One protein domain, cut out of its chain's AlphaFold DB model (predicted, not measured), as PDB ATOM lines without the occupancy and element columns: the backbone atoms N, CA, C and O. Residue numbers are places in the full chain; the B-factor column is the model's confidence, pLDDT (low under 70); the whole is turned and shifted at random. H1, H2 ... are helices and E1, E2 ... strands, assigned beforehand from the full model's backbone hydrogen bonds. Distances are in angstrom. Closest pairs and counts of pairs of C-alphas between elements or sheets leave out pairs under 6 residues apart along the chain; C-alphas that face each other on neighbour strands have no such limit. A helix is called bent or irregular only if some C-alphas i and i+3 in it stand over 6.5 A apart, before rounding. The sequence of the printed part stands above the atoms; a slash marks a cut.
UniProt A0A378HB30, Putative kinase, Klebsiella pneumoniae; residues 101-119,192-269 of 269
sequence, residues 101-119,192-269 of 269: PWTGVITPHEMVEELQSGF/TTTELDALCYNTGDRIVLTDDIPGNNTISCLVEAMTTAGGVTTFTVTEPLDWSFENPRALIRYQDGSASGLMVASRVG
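What this domain is: This is residues 101 to 119 and 192 to 269 of the 269 residues of the protein "Putative kinase" of Klebsiella pneumoniae (UniProt A0A378HB30). This domain has little regular structure: mostly loops, with the short parallel pair E1 and E3 near the middle, the long hairpin E4 and E5 at one end and E2 at the other. The hairpin's tip, residues 228 to 233, sticks out. The 97 printed residues include E1, E2, H1, E3, E4, E5 in chain order, mostly strand, holding only 28 residues; the whole is compact, radius of gyration of the C-alphas 14.3 A, spanning 41 by 29 by 24 A.

How they stand to each other: Start at E1, residues 104 to 106; its parallel neighbour is E3, residues 207 to 209, with N 106 and O 208 within hydrogen-bond range at 2.9 A. E2, residues 116 to 119, pairs with no named strand. H1, residues 196 to 200, is only just irregular, C-alphas 197 and 200 being 6.7 A apart; 0 of 1 O i to N i+4 and 1 of 2 O i to N i+3 pairs are within range. E4, residues 223 to 229, and E5, residues 232 to 237, form an antiparallel hairpin; N 227 and O 234 are within range at 2.9 A.

Where its parts are: Find C-alpha 104, where E1 begins, at (-40.187, 31.891, -20.338). E4 is 17.0 A long; E5, 15.9 A, ends at C-alpha 237, (-33.869, 50.426, -18.172).

The domain as a whole: Residues 120 to 191 are cut out, a 14.9 A gap between C-alphas 119 and 192. E3 to E4 is a long link. Only residue 269 has pLDDT under 70.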
ATOM      1  N   PRO A 101     -39.743  24.176 -13.807       89.00
ATOM      2  CA  PRO A 101     -39.284  25.561 -13.817       89.00
ATOM      3  C   PRO A 101     -40.106  26.363 -14.837       89.00
ATOM      4  O   PRO A 101     -40.738  25.781 -15.720       89.00
ATOM      5  N   TRP A 102     -40.156  27.686 -14.687       92.50
ATOM      6  CA  TRP A 102     -40.681  28.512 -15.768       92.50
ATOM      7  C   TRP A 102     -39.719  28.441 -16.959       92.50
ATOM      8  O   TRP A 102     -38.504  28.489 -16.776       92.50
ATOM      9  N   THR A 103     -40.269  28.282 -18.156       92.62
ATOM     10  CA  THR A 103     -39.516  28.246 -19.413       92.62
ATOM     11  C   THR A 103     -39.246  29.664 -19.898       92.62
ATOM     12  O   THR A 103     -38.127  29.977 -20.287       92.62
ATOM     13  N   GLY A 104     -40.251  30.534 -19.812       94.88
ATOM     14  CA  GLY A 104     -40.187  31.891 -20.338       94.88
ATOM     15  C   GLY A 104     -41.163  32.836 -19.661       94.88
ATOM     16  O   GLY A 104     -41.874  32.463 -18.720       94.88
ATOM     17  N   VAL A 105     -41.171  34.073 -20.141       94.00
ATOM     18  CA  VAL A 105     -42.021  35.159 -19.646       94.00
ATOM     19  C   VAL A 105     -42.705  35.843 -20.829       94.00
ATOM     20  O   VAL A 105     -42.116  35.950 -21.903       94.00
ATOM     21  N   ILE A 106     -43.937  36.304 -20.641       94.00
ATOM     22  CA  ILE A 106     -44.591  37.258 -21.542       94.00
ATOM     23  C   ILE A 106     -44.868  38.516 -20.726       94.00
ATOM     24  O   ILE A 106     -45.572  38.447 -19.715       94.00
ATOM     25  N   THR A 107     -44.288  39.632 -21.156       92.50
ATOM     26  CA  THR A 107     -44.491  40.949 -20.550       92.50
ATOM     27  C   THR A 107     -45.385  41.810 -21.443       92.50
ATOM     28  O   THR A 107     -45.584  41.468 -22.611       92.50
ATOM     29  N   PRO A 108     -45.899  42.950 -20.953       91.81
ATOM     30  CA  PRO A 108     -46.635  43.911 -21.768       91.81
ATOM     31  C   PRO A 108     -45.898  44.365 -23.036       91.81
ATOM     32  O   PRO A 108     -46.555  44.750 -23.994       91.81
ATOM     33  N   HIS A 109     -44.562  44.277 -23.095       90.88
ATOM     34  CA  HIS A 109     -43.805  44.596 -24.310       90.88
ATOM     35  C   HIS A 109     -43.944  43.542 -25.422       90.88
ATOM     36  O   HIS A 109     -43.748  43.872 -26.590       90.88
ATOM     37  N   GLU A 110     -44.289  42.294 -25.088       91.69
ATOM     38  CA  GLU A 110     -44.580  41.234 -26.066       91.69
ATOM     39  C   GLU A 110     -46.073  41.140 -26.427       91.69
ATOM     40  O   GLU A 110     -46.445  40.434 -27.371       91.69
ATOM     41  N   MET A 111     -46.938  41.824 -25.673       92.94
ATOM     42  CA  MET A 111     -48.388  41.790 -25.844       92.94
ATOM     43  C   MET A 111     -48.856  42.856 -26.843       92.94
ATOM     44  O   MET A 111     -48.471  44.020 -26.774       92.94
ATOM     45  N   VAL A 112     -49.735  42.459 -27.759       93.50
ATOM     46  CA  VAL A 112     -50.451  43.353 -28.687       93.50
ATOM     47  C   VAL A 112     -51.770  43.823 -28.075       93.50
ATOM     48  O   VAL A 112     -52.221  44.939 -28.321       93.50
ATOM     49  N   GLU A 113     -52.388  42.962 -27.267       91.38
ATOM     50  CA  GLU A 113     -53.638  43.228 -26.562       91.38
ATOM     51  C   GLU A 113     -53.439  43.101 -25.053       91.38
ATOM     52  O   GLU A 113     -52.601  42.331 -24.581       91.38
ATOM     53  N   GLU A 114     -54.252  43.825 -24.287       88.69
ATOM     54  CA  GLU A 114     -54.228  43.759 -22.827       88.69
ATOM     55  C   GLU A 114     -54.415  42.323 -22.319       88.69
ATOM     56  O   GLU A 114     -55.200  41.537 -22.860       88.69
ATOM     57  N   LEU A 115     -53.712  41.986 -21.236       92.12
ATOM     58  CA  LEU A 115     -53.873  40.707 -20.563       92.12
ATOM     59  C   LEU A 115     -55.257  40.620 -19.908       92.12
ATOM     60  O   LEU A 115     -55.584  41.371 -18.991       92.12
ATOM     61  N   GLN A 116     -56.057  39.651 -20.339       92.19
ATOM     62  CA  GLN A 116     -57.378  39.373 -19.793       92.19
ATOM     63  C   GLN A 116     -57.317  38.198 -18.820       92.19
ATOM     64  O   GLN A 116     -56.829  37.120 -19.162       92.19
ATOM     65  N   SER A 117     -57.866  38.380 -17.619       92.56
ATOM     66  CA  SER A 117     -58.067  37.301 -16.650       92.56
ATOM     67  C   SER A 117     -59.539  36.891 -16.593       92.56
ATOM     68  O   SER A 117     -60.405  37.716 -16.293       92.56
ATOM     69  N   GLY A 118     -59.819  35.615 -16.829       93.81
ATOM     70  CA  GLY A 118     -61.120  34.997 -16.597       93.81
ATOM     71  C   GLY A 118     -61.104  34.158 -15.324       93.81
ATOM     72  O   GLY A 118     -60.101  33.527 -14.998       93.81
ATOM     73  N   PHE A 119     -62.228  34.113 -14.611       95.00
ATOM     74  CA  PHE A 119     -62.426  33.178 -13.508       95.00
ATOM     75  C   PHE A 119     -63.756  32.448 -13.657       95.00
ATOM     76  O   PHE A 119     -64.794  33.062 -13.911       95.00
ATOM     77  N   THR A 192     -54.175  36.677 -23.838       93.94
ATOM     78  CA  THR A 192     -53.586  37.841 -24.506       93.94
ATOM     79  C   THR A 192     -53.216  37.431 -25.932       93.94
ATOM     80  O   THR A 192     -53.171  36.236 -26.245       93.94
ATOM     81  N   THR A 193     -52.961  38.417 -26.781       94.56
ATOM     82  CA  THR A 193     -52.469  38.240 -28.145       94.56
ATOM     83  C   THR A 193     -51.052  38.790 -28.212       94.56
ATOM     84  O   THR A 193     -50.795  39.890 -27.728       94.56
ATOM     85  N   THR A 194     -50.134  38.044 -28.816       93.94
ATOM     86  CA  THR A 194     -48.741  38.453 -29.037       93.94
ATOM     87  C   THR A 194     -48.426  38.429 -30.529       93.94
ATOM     88  O   THR A 194     -49.111  37.760 -31.305       93.94
ATOM     89  N   GLU A 195     -47.344  39.092 -30.923       91.69
ATOM     90  CA  GLU A 195     -46.729  38.876 -32.239       91.69
ATOM     91  C   GLU A 195     -45.970  37.527 -32.278       91.69
ATOM     92  O   GLU A 195     -46.145  36.652 -31.422       91.69
ATOM     93  N   LEU A 196     -45.090  37.348 -33.269       92.38
ATOM     94  CA  LEU A 196     -44.301  36.125 -33.476       92.38
ATOM     95  C   LEU A 196     -43.266  35.823 -32.378       92.38
ATOM     96  O   LEU A 196     -42.714  34.727 -32.361       92.38
ATOM     97  N   ASP A 197     -42.995  36.750 -31.462       86.81
ATOM     98  CA  ASP A 197     -41.973  36.575 -30.420       86.81
ATOM     99  C   ASP A 197     -42.339  35.467 -29.405       86.81
ATOM    100  O   ASP A 197     -41.479  34.747 -28.901       86.81
ATOM    101  N   ALA A 198     -43.633  35.233 -29.164       91.00
ATOM    102  CA  ALA A 198     -44.086  34.146 -28.289       91.00
ATOM    103  C   ALA A 198     -44.099  32.762 -28.968       91.00
ATOM    104  O   ALA A 198     -44.396  31.766 -28.308       91.00
ATOM    105  N   LEU A 199     -43.765  32.671 -30.266       90.94
ATOM    106  CA  LEU A 199     -43.718  31.398 -31.004       90.94
ATOM    107  C   LEU A 199     -42.619  30.455 -30.475       90.94
ATOM    108  O   LEU A 199     -42.625  29.269 -30.781       90.94
ATOM    109  N   CYS A 200     -41.695  30.965 -29.656       91.19
ATOM    110  CA  CYS A 200     -40.689  30.170 -28.952       91.19
ATOM    111  C   CYS A 200     -41.266  29.251 -27.853       91.19
ATOM    112  O   CYS A 200     -40.537  28.410 -27.326       91.19
ATOM    113  N   TYR A 201     -42.549  29.390 -27.491       92.00
ATOM    114  CA  TYR A 201     -43.192  28.578 -26.456       92.00
ATOM    115  C   TYR A 201     -44.078  27.479 -27.029       92.00
ATOM    116  O   TYR A 201     -44.810  27.665 -28.001       92.00
ATOM    117  N   ASN A 202     -44.094  26.338 -26.344       89.88
ATOM    118  CA  ASN A 202     -44.907  25.189 -26.704       89.88
ATOM    119  C   ASN A 202     -46.081  24.973 -25.747       89.88
ATOM    120  O   ASN A 202     -46.086  25.360 -24.575       89.88
ATOM    121  N   THR A 203     -47.099  24.262 -26.236       89.56
ATOM    122  CA  THR A 203     -48.225  23.847 -25.391       89.56
ATOM    123  C   THR A 203     -47.726  22.993 -24.223       89.56
ATOM    124  O   THR A 203     -47.106  21.950 -24.424       89.56
ATOM    125  N   GLY A 204     -48.060  23.405 -22.997       88.81
ATOM    126  CA  GLY A 204     -47.656  22.724 -21.763       88.81
ATOM    127  C   GLY A 204     -46.387  23.284 -21.115       88.81
ATOM    128  O   GLY A 204     -45.967  22.767 -20.070       88.81
ATOM    129  N   ASP A 205     -45.784  24.322 -21.694       91.75
ATOM    130  CA  ASP A 205     -44.735  25.098 -21.037       91.75
ATOM    131  C   ASP A 205     -45.290  25.920 -19.879       91.75
ATOM    132  O   ASP A 205     -46.462  26.305 -19.841       91.75
ATOM    133  N   ARG A 206     -44.432  26.166 -18.890       93.31
ATOM    134  CA  ARG A 206     -44.767  27.027 -17.762       93.31
ATOM    135  C   ARG A 206     -44.222  28.414 -18.059       93.31
ATOM    136  O   ARG A 206     -43.017  28.619 -17.969       93.31
ATOM    137  N   ILE A 207     -45.100  29.354 -18.369       93.81
ATOM    138  CA  ILE A 207     -44.735  30.750 -18.616       93.81
ATOM    139  C   ILE A 207     -45.133  31.634 -17.434       93.81
ATOM    140  O   ILE A 207     -46.107  31.347 -16.734       93.81
ATOM    141  N   VAL A 208     -44.359  32.689 -17.191       93.19
ATOM    142  CA  VAL A 208     -44.739  33.777 -16.282       93.19
ATOM    143  C   VAL A 208     -45.403  34.866 -17.113       93.19
ATOM    144  O   VAL A 208     -44.848  35.294 -18.118       93.19
ATOM    145  N   LEU A 209     -46.585  35.305 -16.703       92.12
ATOM    146  CA  LEU A 209     -47.246  36.464 -17.293       92.12
ATOM    147  C   LEU A 209     -47.031  37.642 -16.349       92.12
ATOM    148  O   LEU A 209     -47.235  37.487 -15.142       92.12
ATOM    149  N   THR A 210     -46.595  38.778 -16.882       90.50
ATOM    150  CA  THR A 210     -46.549  40.036 -16.133       90.50
ATOM    151  C   THR A 210     -47.548  41.020 -16.718       90.50
ATOM    152  O   THR A 210     -47.868  40.980 -17.904       90.50
ATOM    153  N   ASP A 211     -48.051  41.897 -15.864       86.88
ATOM    154  CA  ASP A 211     -48.860  43.045 -16.242       86.88
ATOM    155  C   ASP A 211     -48.367  44.268 -15.467       86.88
ATOM    156  O   ASP A 211     -47.725  44.124 -14.425       86.88
ATOM    157  N   ASP A 212     -48.661  45.462 -15.972       84.81
ATOM    158  CA  ASP A 212     -48.292  46.720 -15.317       84.81
ATOM    159  C   ASP A 212     -49.524  47.388 -14.678       84.81
ATOM    160  O   ASP A 212     -49.627  48.616 -14.604       84.81
ATOM    161  N   ILE A 213     -50.505  46.586 -14.239       82.50
ATOM    162  CA  ILE A 213     -51.729  47.098 -13.623       82.50
ATOM    163  C   ILE A 213     -51.399  47.590 -12.205       82.50
ATOM    164  O   ILE A 213     -50.897  46.823 -11.371       82.50
ATOM    165  N   PRO A 214     -51.727  48.854 -11.866       77.00
ATOM    166  CA  PRO A 214     -51.540  49.363 -10.513       77.00
ATOM    167  C   PRO A 214     -52.223  48.469  -9.466       77.00
ATOM    168  O   PRO A 214     -53.427  48.228  -9.533       77.00
ATOM    169  N   GLY A 215     -51.454  48.009  -8.475       76.81
ATOM    170  CA  GLY A 215     -51.924  47.130  -7.395       76.81
ATOM    171  C   GLY A 215     -51.409  45.689  -7.464       76.81
ATOM    172  O   GLY A 215     -51.374  45.028  -6.427       76.81
ATOM    173  N   ASN A 216     -50.927  45.234  -8.627       82.81
ATOM    174  CA  ASN A 216     -50.328  43.899  -8.781       82.81
ATOM    175  C   ASN A 216     -48.844  43.841  -8.363       82.81
ATOM    176  O   ASN A 216     -48.268  42.759  -8.272       82.81
ATOM    177  N   ASN A 217     -48.241  44.991  -8.030       87.19
ATOM    178  CA  ASN A 217     -46.832  45.142  -7.637       87.19
ATOM    179  C   ASN A 217     -45.845  44.568  -8.669       87.19
ATOM    180  O   ASN A 217     -44.803  44.009  -8.322       87.19
ATOM    181  N   THR A 218     -46.187  44.712  -9.943       89.19
ATOM    182  CA  THR A 218     -45.392  44.295 -11.095       89.19
ATOM    183  C   THR A 218     -45.160  45.494 -12.004       89.19
ATOM    184  O   THR A 218     -46.041  46.335 -12.173       89.19
ATOM    185  N   ILE A 219     -43.935  45.606 -12.516       90.69
ATOM    186  CA  ILE A 219     -43.528  46.621 -13.489       90.69
ATOM    187  C   ILE A 219     -42.619  45.933 -14.496       90.69
ATOM    188  O   ILE A 219     -41.659  45.254 -14.115       90.69
ATOM    189  N   SER A 220     -42.922  46.137 -15.765       92.06
ATOM    190  CA  SER A 220     -42.170  45.641 -16.904       92.06
ATOM    191  C   SER A 220     -41.401  46.798 -17.538       92.06
ATOM    192  O   SER A 220     -41.841  47.945 -17.512       92.06
ATOM    193  N   CYS A 221     -40.198  46.508 -18.027       92.88
ATOM    194  CA  CYS A 221     -39.362  47.487 -18.712       92.88
ATOM    195  C   CYS A 221     -38.385  46.795 -19.661       92.88
ATOM    196  O   CYS A 221     -38.094  45.602 -19.507       92.88
ATOM    197  N   LEU A 222     -37.829  47.551 -20.606       94.00
ATOM    198  CA  LEU A 222     -36.762  47.081 -21.483       94.00
ATOM    199  C   LEU A 222     -35.390  47.387 -20.884       94.00
ATOM    200  O   LEU A 222     -35.156  48.447 -20.310       94.00
ATOM    201  N   VAL A 223     -34.451  46.460 -21.072       93.75
ATOM    202  CA  VAL A 223     -33.033  46.666 -20.761       93.75
ATOM    203  C   VAL A 223     -32.346  47.294 -21.974       93.75
ATOM    204  O   VAL A 223     -32.197  46.642 -23.004       93.75
ATOM    205  N   GLU A 224     -31.880  48.535 -21.846       94.38
ATOM    206  CA  GLU A 224     -31.194  49.264 -22.925       94.38
ATOM    207  C   GLU A 224     -29.683  49.026 -22.929       94.38
ATOM    208  O   GLU A 224     -29.041  48.972 -23.979       94.38
ATOM    209  N   ALA A 225     -29.098  48.898 -21.741       93.00
ATOM    210  CA  ALA A 225     -27.673  48.673 -21.575       93.00
ATOM    211  C   ALA A 225     -27.390  47.832 -20.335       93.00
ATOM    212  O   ALA A 225     -28.115  47.860 -19.342       93.00
ATOM    213  N   MET A 226     -26.287  47.091 -20.394       93.69
ATOM    214  CA  MET A 226     -25.814  46.246 -19.311       93.69
ATOM    215  C   MET A 226     -24.313  46.455 -19.132       93.69
ATOM    216  O   MET A 226     -23.556  46.425 -20.101       93.69
ATOM    217  N   THR A 227     -23.873  46.640 -17.889       94.38
ATOM    218  CA  THR A 227     -22.448  46.671 -17.534       94.38
ATOM    219  C   THR A 227     -22.191  45.720 -16.378       94.38
ATOM    220  O   THR A 227     -22.864  45.796 -15.353       94.38
ATOM    221  N   THR A 228     -21.194  44.850 -16.519       94.31
ATOM    222  CA  THR A 228     -20.774  43.936 -15.451       94.31
ATOM    223  C   THR A 228     -19.397  44.336 -14.941       94.31
ATOM    224  O   THR A 228     -18.422  44.332 -15.691       94.31
ATOM    225  N   ALA A 229     -19.304  44.662 -13.652       92.88
ATOM    226  CA  ALA A 229     -18.052  45.001 -12.985       92.88
ATOM    227  C   ALA A 229     -18.062  44.479 -11.543       92.88
ATOM    228  O   ALA A 229     -19.066  44.569 -10.843       92.88
ATOM    229  N   GLY A 230     -16.943  43.903 -11.089       88.06
ATOM    230  CA  GLY A 230     -16.809  43.430  -9.705       88.06
ATOM    231  C   GLY A 230     -17.823  42.352  -9.290       88.06
ATOM    232  O   GLY A 230     -18.164  42.269  -8.117       88.06
ATOM    233  N   GLY A 231     -18.327  41.551 -10.237       86.75
ATOM    234  CA  GLY A 231     -19.343  40.521  -9.976       86.75
ATOM    235  C   GLY A 231     -20.776  41.050  -9.847       86.75
ATOM    236  O   GLY A 231     -21.677  40.270  -9.547       86.75
ATOM    237  N   VAL A 232     -20.997  42.344 -10.089       88.25
ATOM    238  CA  VAL A 232     -22.320  42.976 -10.118       88.25
ATOM    239  C   VAL A 232     -22.640  43.380 -11.550       88.25
ATOM    240  O   VAL A 232     -21.805  43.966 -12.240       88.25
ATOM    241  N   THR A 233     -23.856  43.069 -11.989       91.94
ATOM    242  CA  THR A 233     -24.391  43.519 -13.272       91.94
ATOM    243  C   THR A 233     -25.376  44.653 -13.027       91.94
ATOM    244  O   THR A 233     -26.346  44.491 -12.289       91.94
ATOM    245  N   THR A 234     -25.117  45.805 -13.636       93.31
ATOM    246  CA  THR A 234     -25.995  46.976 -13.609       93.31
ATOM    247  C   THR A 234     -26.722  47.082 -14.940       93.31
ATOM    248  O   THR A 234     -26.092  47.019 -15.998       93.31
ATOM    249  N   PHE A 235     -28.039  47.255 -14.869       93.31
ATOM    250  CA  PHE A 235     -28.915  47.423 -16.020       93.31
ATOM    251  C   PHE A 235     -29.394  48.871 -16.102       93.31
ATOM    252  O   PHE A 235     -29.790  49.455 -15.092       93.31
ATOM    253  N   THR A 236     -29.363  49.432 -17.304       93.62
ATOM    254  CA  THR A 236     -30.080  50.660 -17.653       93.62
ATOM    255  C   THR A 236     -31.401  50.250 -18.284       93.62
ATOM    256  O   THR A 236     -31.401  49.411 -19.186       93.62
ATOM    257  N   VAL A 237     -32.505  50.800 -17.781       94.31
ATOM    258  CA  VAL A 237     -33.869  50.426 -18.172       94.31
ATOM    259  C   VAL A 237     -34.651  51.623 -18.701       94.31
ATOM    260  O   VAL A 237     -34.377  52.754 -18.294       94.31
ATOM    261  N   THR A 238     -35.621  51.363 -19.576       94.00
ATOM    262  CA  THR A 238     -36.464  52.384 -20.220       94.00
ATOM    263  C   THR A 238     -37.452  53.046 -19.255       94.00
ATOM    264  O   THR A 238     -37.509  54.274 -19.171       94.00
ATOM    265  N   GLU A 239     -38.228  52.260 -18.505       89.69
ATOM    266  CA  GLU A 239     -39.218  52.747 -17.542       89.69
ATOM    267  C   GLU A 239     -38.638  52.793 -16.114       89.69
ATOM    268  O   GLU A 239     -37.885  51.904 -15.703       89.69
ATOM    269  N   PRO A 240     -38.987  53.812 -15.304       88.38
ATOM    270  CA  PRO A 240     -38.542  53.885 -13.920       88.38
ATOM    271  C   PRO A 240     -39.184  52.780 -13.072       88.38
ATOM    272  O   PRO A 240     -40.404  52.677 -12.973       88.38
ATOM    273  N   LEU A 241     -38.345  51.998 -12.394       90.12
ATOM    274  CA  LEU A 241     -38.787  50.960 -11.462       90.12
ATOM    275  C   LEU A 241     -39.280  51.552 -10.133       90.12
ATOM    276  O   LEU A 241     -38.700  52.510  -9.609       90.12
ATOM    277  N   ASP A 242     -40.298  50.922  -9.546       88.62
ATOM    278  CA  ASP A 242     -40.803  51.249  -8.211       88.62
ATOM    279  C   ASP A 242     -40.040  50.469  -7.129       88.62
ATOM    280  O   ASP A 242     -40.135  49.249  -6.996       88.62
ATOM    281  N   TRP A 243     -39.267  51.205  -6.331       90.00
ATOM    282  CA  TRP A 243     -38.466  50.665  -5.229       90.00
ATOM    283  C   TRP A 243     -39.189  50.711  -3.877       90.00
ATOM    284  O   TRP A 243     -38.573  50.420  -2.851       90.00
ATOM    285  N   SER A 244     -40.470  51.094  -3.854       89.62
ATOM    286  CA  SER A 244     -41.311  51.033  -2.654       89.62
ATOM    287  C   SER A 244     -41.783  49.612  -2.330       89.62
ATOM    288  O   SER A 244     -42.193  49.352  -1.199       89.62
ATOM    289  N   PHE A 245     -41.691  48.685  -3.291       88.56
ATOM    290  CA  PHE A 245     -42.074  47.289  -3.101       88.56
ATOM    291  C   PHE A 245     -41.208  46.618  -2.033       88.56
ATOM    292  O   PHE A 245     -39.980  46.727  -2.031       88.56
ATOM    293  N   GLU A 246     -41.846  45.881  -1.125       89.25
ATOM    294  CA  GLU A 246     -41.127  45.107  -0.121       89.25
ATOM    295  C   GLU A 246     -40.398  43.935  -0.795       89.25
ATOM    296  O   GLU A 246     -41.010  43.123  -1.485       89.25
ATOM    297  N   ASN A 247     -39.085  43.819  -0.569       89.62
ATOM    298  CA  ASN A 247     -38.246  42.755  -1.130       89.62
ATOM    299  C   ASN A 247     -38.372  42.616  -2.664       89.62
ATOM    300  O   ASN A 247     -38.697  41.521  -3.137       89.62
ATOM    301  N   PRO A 248     -38.060  43.661  -3.458       90.75
ATOM    302  CA  PRO A 248     -38.249  43.614  -4.900       90.75
ATOM    303  C   PRO A 248     -37.441  42.468  -5.516       90.75
ATOM    304  O   PRO A 248     -36.344  42.099  -5.062       90.75
ATOM    305  N   ARG A 249     -38.025  41.863  -6.545       92.62
ATOM    306  CA  ARG A 249     -37.424  40.780  -7.316       92.62
ATOM    307  C   ARG A 249     -37.496  41.128  -8.787       92.62
ATOM    308  O   ARG A 249     -38.463  41.735  -9.227       92.62
ATOM    309  N   ALA A 250     -36.473  40.725  -9.523       92.56
ATOM    310  CA  ALA A 250     -36.407  40.911 -10.959       92.56
ATOM    311  C   ALA A 250     -36.308  39.557 -11.654       92.56
ATOM    312  O   ALA A 250     -35.679  38.621 -11.158       92.56
ATOM    313  N   LEU A 251     -36.914  39.476 -12.824       93.50
ATOM    314  CA  LEU A 251     -36.702  38.419 -13.794       93.50
ATOM    315  C   LEU A 251     -36.359  39.093 -15.117       93.50
ATOM    316  O   LEU A 251     -36.773  40.224 -15.363       93.50
ATOM    317  N   ILE A 252     -35.562  38.425 -15.934       93.38
ATOM    318  CA  ILE A 252     -35.177  38.905 -17.254       93.38
ATOM    319  C   ILE A 252     -35.690  37.890 -18.255       93.38
ATOM    320  O   ILE A 252     -35.411  36.694 -18.133       93.38
ATOM    321  N   ARG A 253     -36.431  38.386 -19.240       93.75
ATOM    322  CA  ARG A 253     -36.691  37.654 -20.468       93.75
ATOM    323  C   ARG A 253     -35.492  37.843 -21.393       93.75
ATOM    324  O   ARG A 253     -35.089  38.971 -21.672       93.75
ATOM    325  N   TYR A 254     -34.887  36.744 -21.818       93.25
ATOM    326  CA  TYR A 254     -33.815  36.757 -22.801       93.25
ATOM    327  C   TYR A 254     -34.386  36.818 -24.220       93.25
ATOM    328  O   TYR A 254     -35.564  36.565 -24.453       93.25
ATOM    329  N   GLN A 255     -33.527  37.143 -25.184       90.81
ATOM    330  CA  GLN A 255     -33.911  37.301 -26.593       90.81
ATOM    331  C   GLN A 255     -34.402  35.999 -27.248       90.81
ATOM    332  O   GLN A 255     -35.058  36.046 -28.279       90.81
ATOM    333  N   ASP A 256     -34.088  34.837 -26.669       91.88
ATOM    334  CA  ASP A 256     -34.601  33.532 -27.107       91.88
ATOM    335  C   ASP A 256     -35.947  33.163 -26.447       91.88
ATOM    336  O   ASP A 256     -36.417  32.037 -26.581       91.88
ATOM    337  N   GLY A 257     -36.545  34.096 -25.697       91.81
ATOM    338  CA  GLY A 257     -37.770  33.903 -24.923       91.81
ATOM    339  C   GLY A 257     -37.571  33.193 -23.586       91.81
ATOM    340  O   GLY A 257     -38.482  33.183 -22.754       91.81
ATOM    341  N   SER A 258     -36.390  32.636 -23.314       94.38
ATOM    342  CA  SER A 258     -36.147  31.987 -22.032       94.38
ATOM    343  C   SER A 258     -36.115  33.005 -20.888       94.38
ATOM    344  O   SER A 258     -35.808  34.186 -21.067       94.38
ATOM    345  N   ALA A 259     -36.467  32.558 -19.687       94.25
ATOM    346  CA  ALA A 259     -36.497  33.410 -18.505       94.25
ATOM    347  C   ALA A 259     -35.336  33.110 -17.556       94.25
ATOM    348  O   ALA A 259     -34.974  31.957 -17.308       94.25
ATOM    349  N   SER A 260     -34.779  34.159 -16.954       93.69
ATOM    350  CA  SER A 260     -33.807  34.028 -15.874       93.69
ATOM    351  C   SER A 260     -34.415  33.369 -14.627       93.69
ATOM    352  O   SER A 260     -35.631  33.292 -14.437       93.69
ATOM    353  N   GLY A 261     -33.550  32.970 -13.689       91.81
ATOM    354  CA  GLY A 261     -33.977  32.775 -12.303       91.81
ATOM    355  C   GLY A 261     -34.462  34.089 -11.677       91.81
ATOM    356  O   GLY A 261     -34.184  35.175 -12.190       91.81
ATOM    357  N   LEU A 262     -35.170  33.990 -10.550       91.88
ATOM    358  CA  LEU A 262     -35.628  35.161  -9.808       91.88
ATOM    359  C   LEU A 262     -34.435  35.814  -9.097       91.88
ATOM    360  O   LEU A 262     -33.788  35.190  -8.255       91.88
ATOM    361  N   MET A 263     -34.145  37.062  -9.443       92.00
ATOM    362  CA  MET A 263     -32.994  37.820  -8.962       92.00
ATOM    363  C   MET A 263     -33.402  38.819  -7.883       92.00
ATOM    364  O   MET A 263     -34.509  39.358  -7.886       92.00
ATOM    365  N   VAL A 264     -32.483  39.085  -6.956       90.88
ATOM    366  CA  VAL A 264     -32.607  40.217  -6.034       90.88
ATOM    367  C   VAL A 264     -32.098  41.454  -6.758       90.88
ATOM    368  O   VAL A 264     -30.968  41.461  -7.242       90.88
ATOM    369  N   ALA A 265     -32.932  42.486  -6.828       89.56
ATOM    370  CA  ALA A 265     -32.576  43.759  -7.433       89.56
ATOM    371  C   ALA A 265     -32.377  44.823  -6.350       89.56
ATOM    372  O   ALA A 265     -33.070  44.836  -5.332       89.56
ATOM    373  N   SER A 266     -31.439  45.734  -6.586       89.12
ATOM    374  CA  SER A 266     -31.213  46.911  -5.750       89.12
ATOM    375  C   SER A 266     -31.020  48.133  -6.632       89.12
ATOM    376  O   SER A 266     -30.342  48.046  -7.658       89.12
ATOM    377  N   ARG A 267     -31.564  49.273  -6.209       88.44
ATOM    378  CA  ARG A 267     -31.388  50.537  -6.917       88.44
ATOM    379  C   ARG A 267     -29.920  50.953  -6.915       88.44
ATOM    380  O   ARG A 267     -29.289  51.002  -5.859       88.44
ATOM    381  N   VAL A 268     -29.409  51.310  -8.086       82.44
ATOM    382  CA  VAL A 268     -28.097  51.941  -8.248       82.44
ATOM    383  C   VAL A 268     -28.337  53.379  -8.692       82.44
ATOM    384  O   VAL A 268     -28.764  53.587  -9.819       82.44
ATOM    385  N   GLY A 269     -28.086  54.342  -7.795       65.12
ATOM    386  CA  GLY A 269     -28.148  55.788  -8.074       65.12
ATOM    387  C   GLY A 269     -29.487  56.289  -8.604       65.12
ATOM    388  O   GLY A 269     -29.501  56.751  -9.758       65.12
TER     389      GLY A 269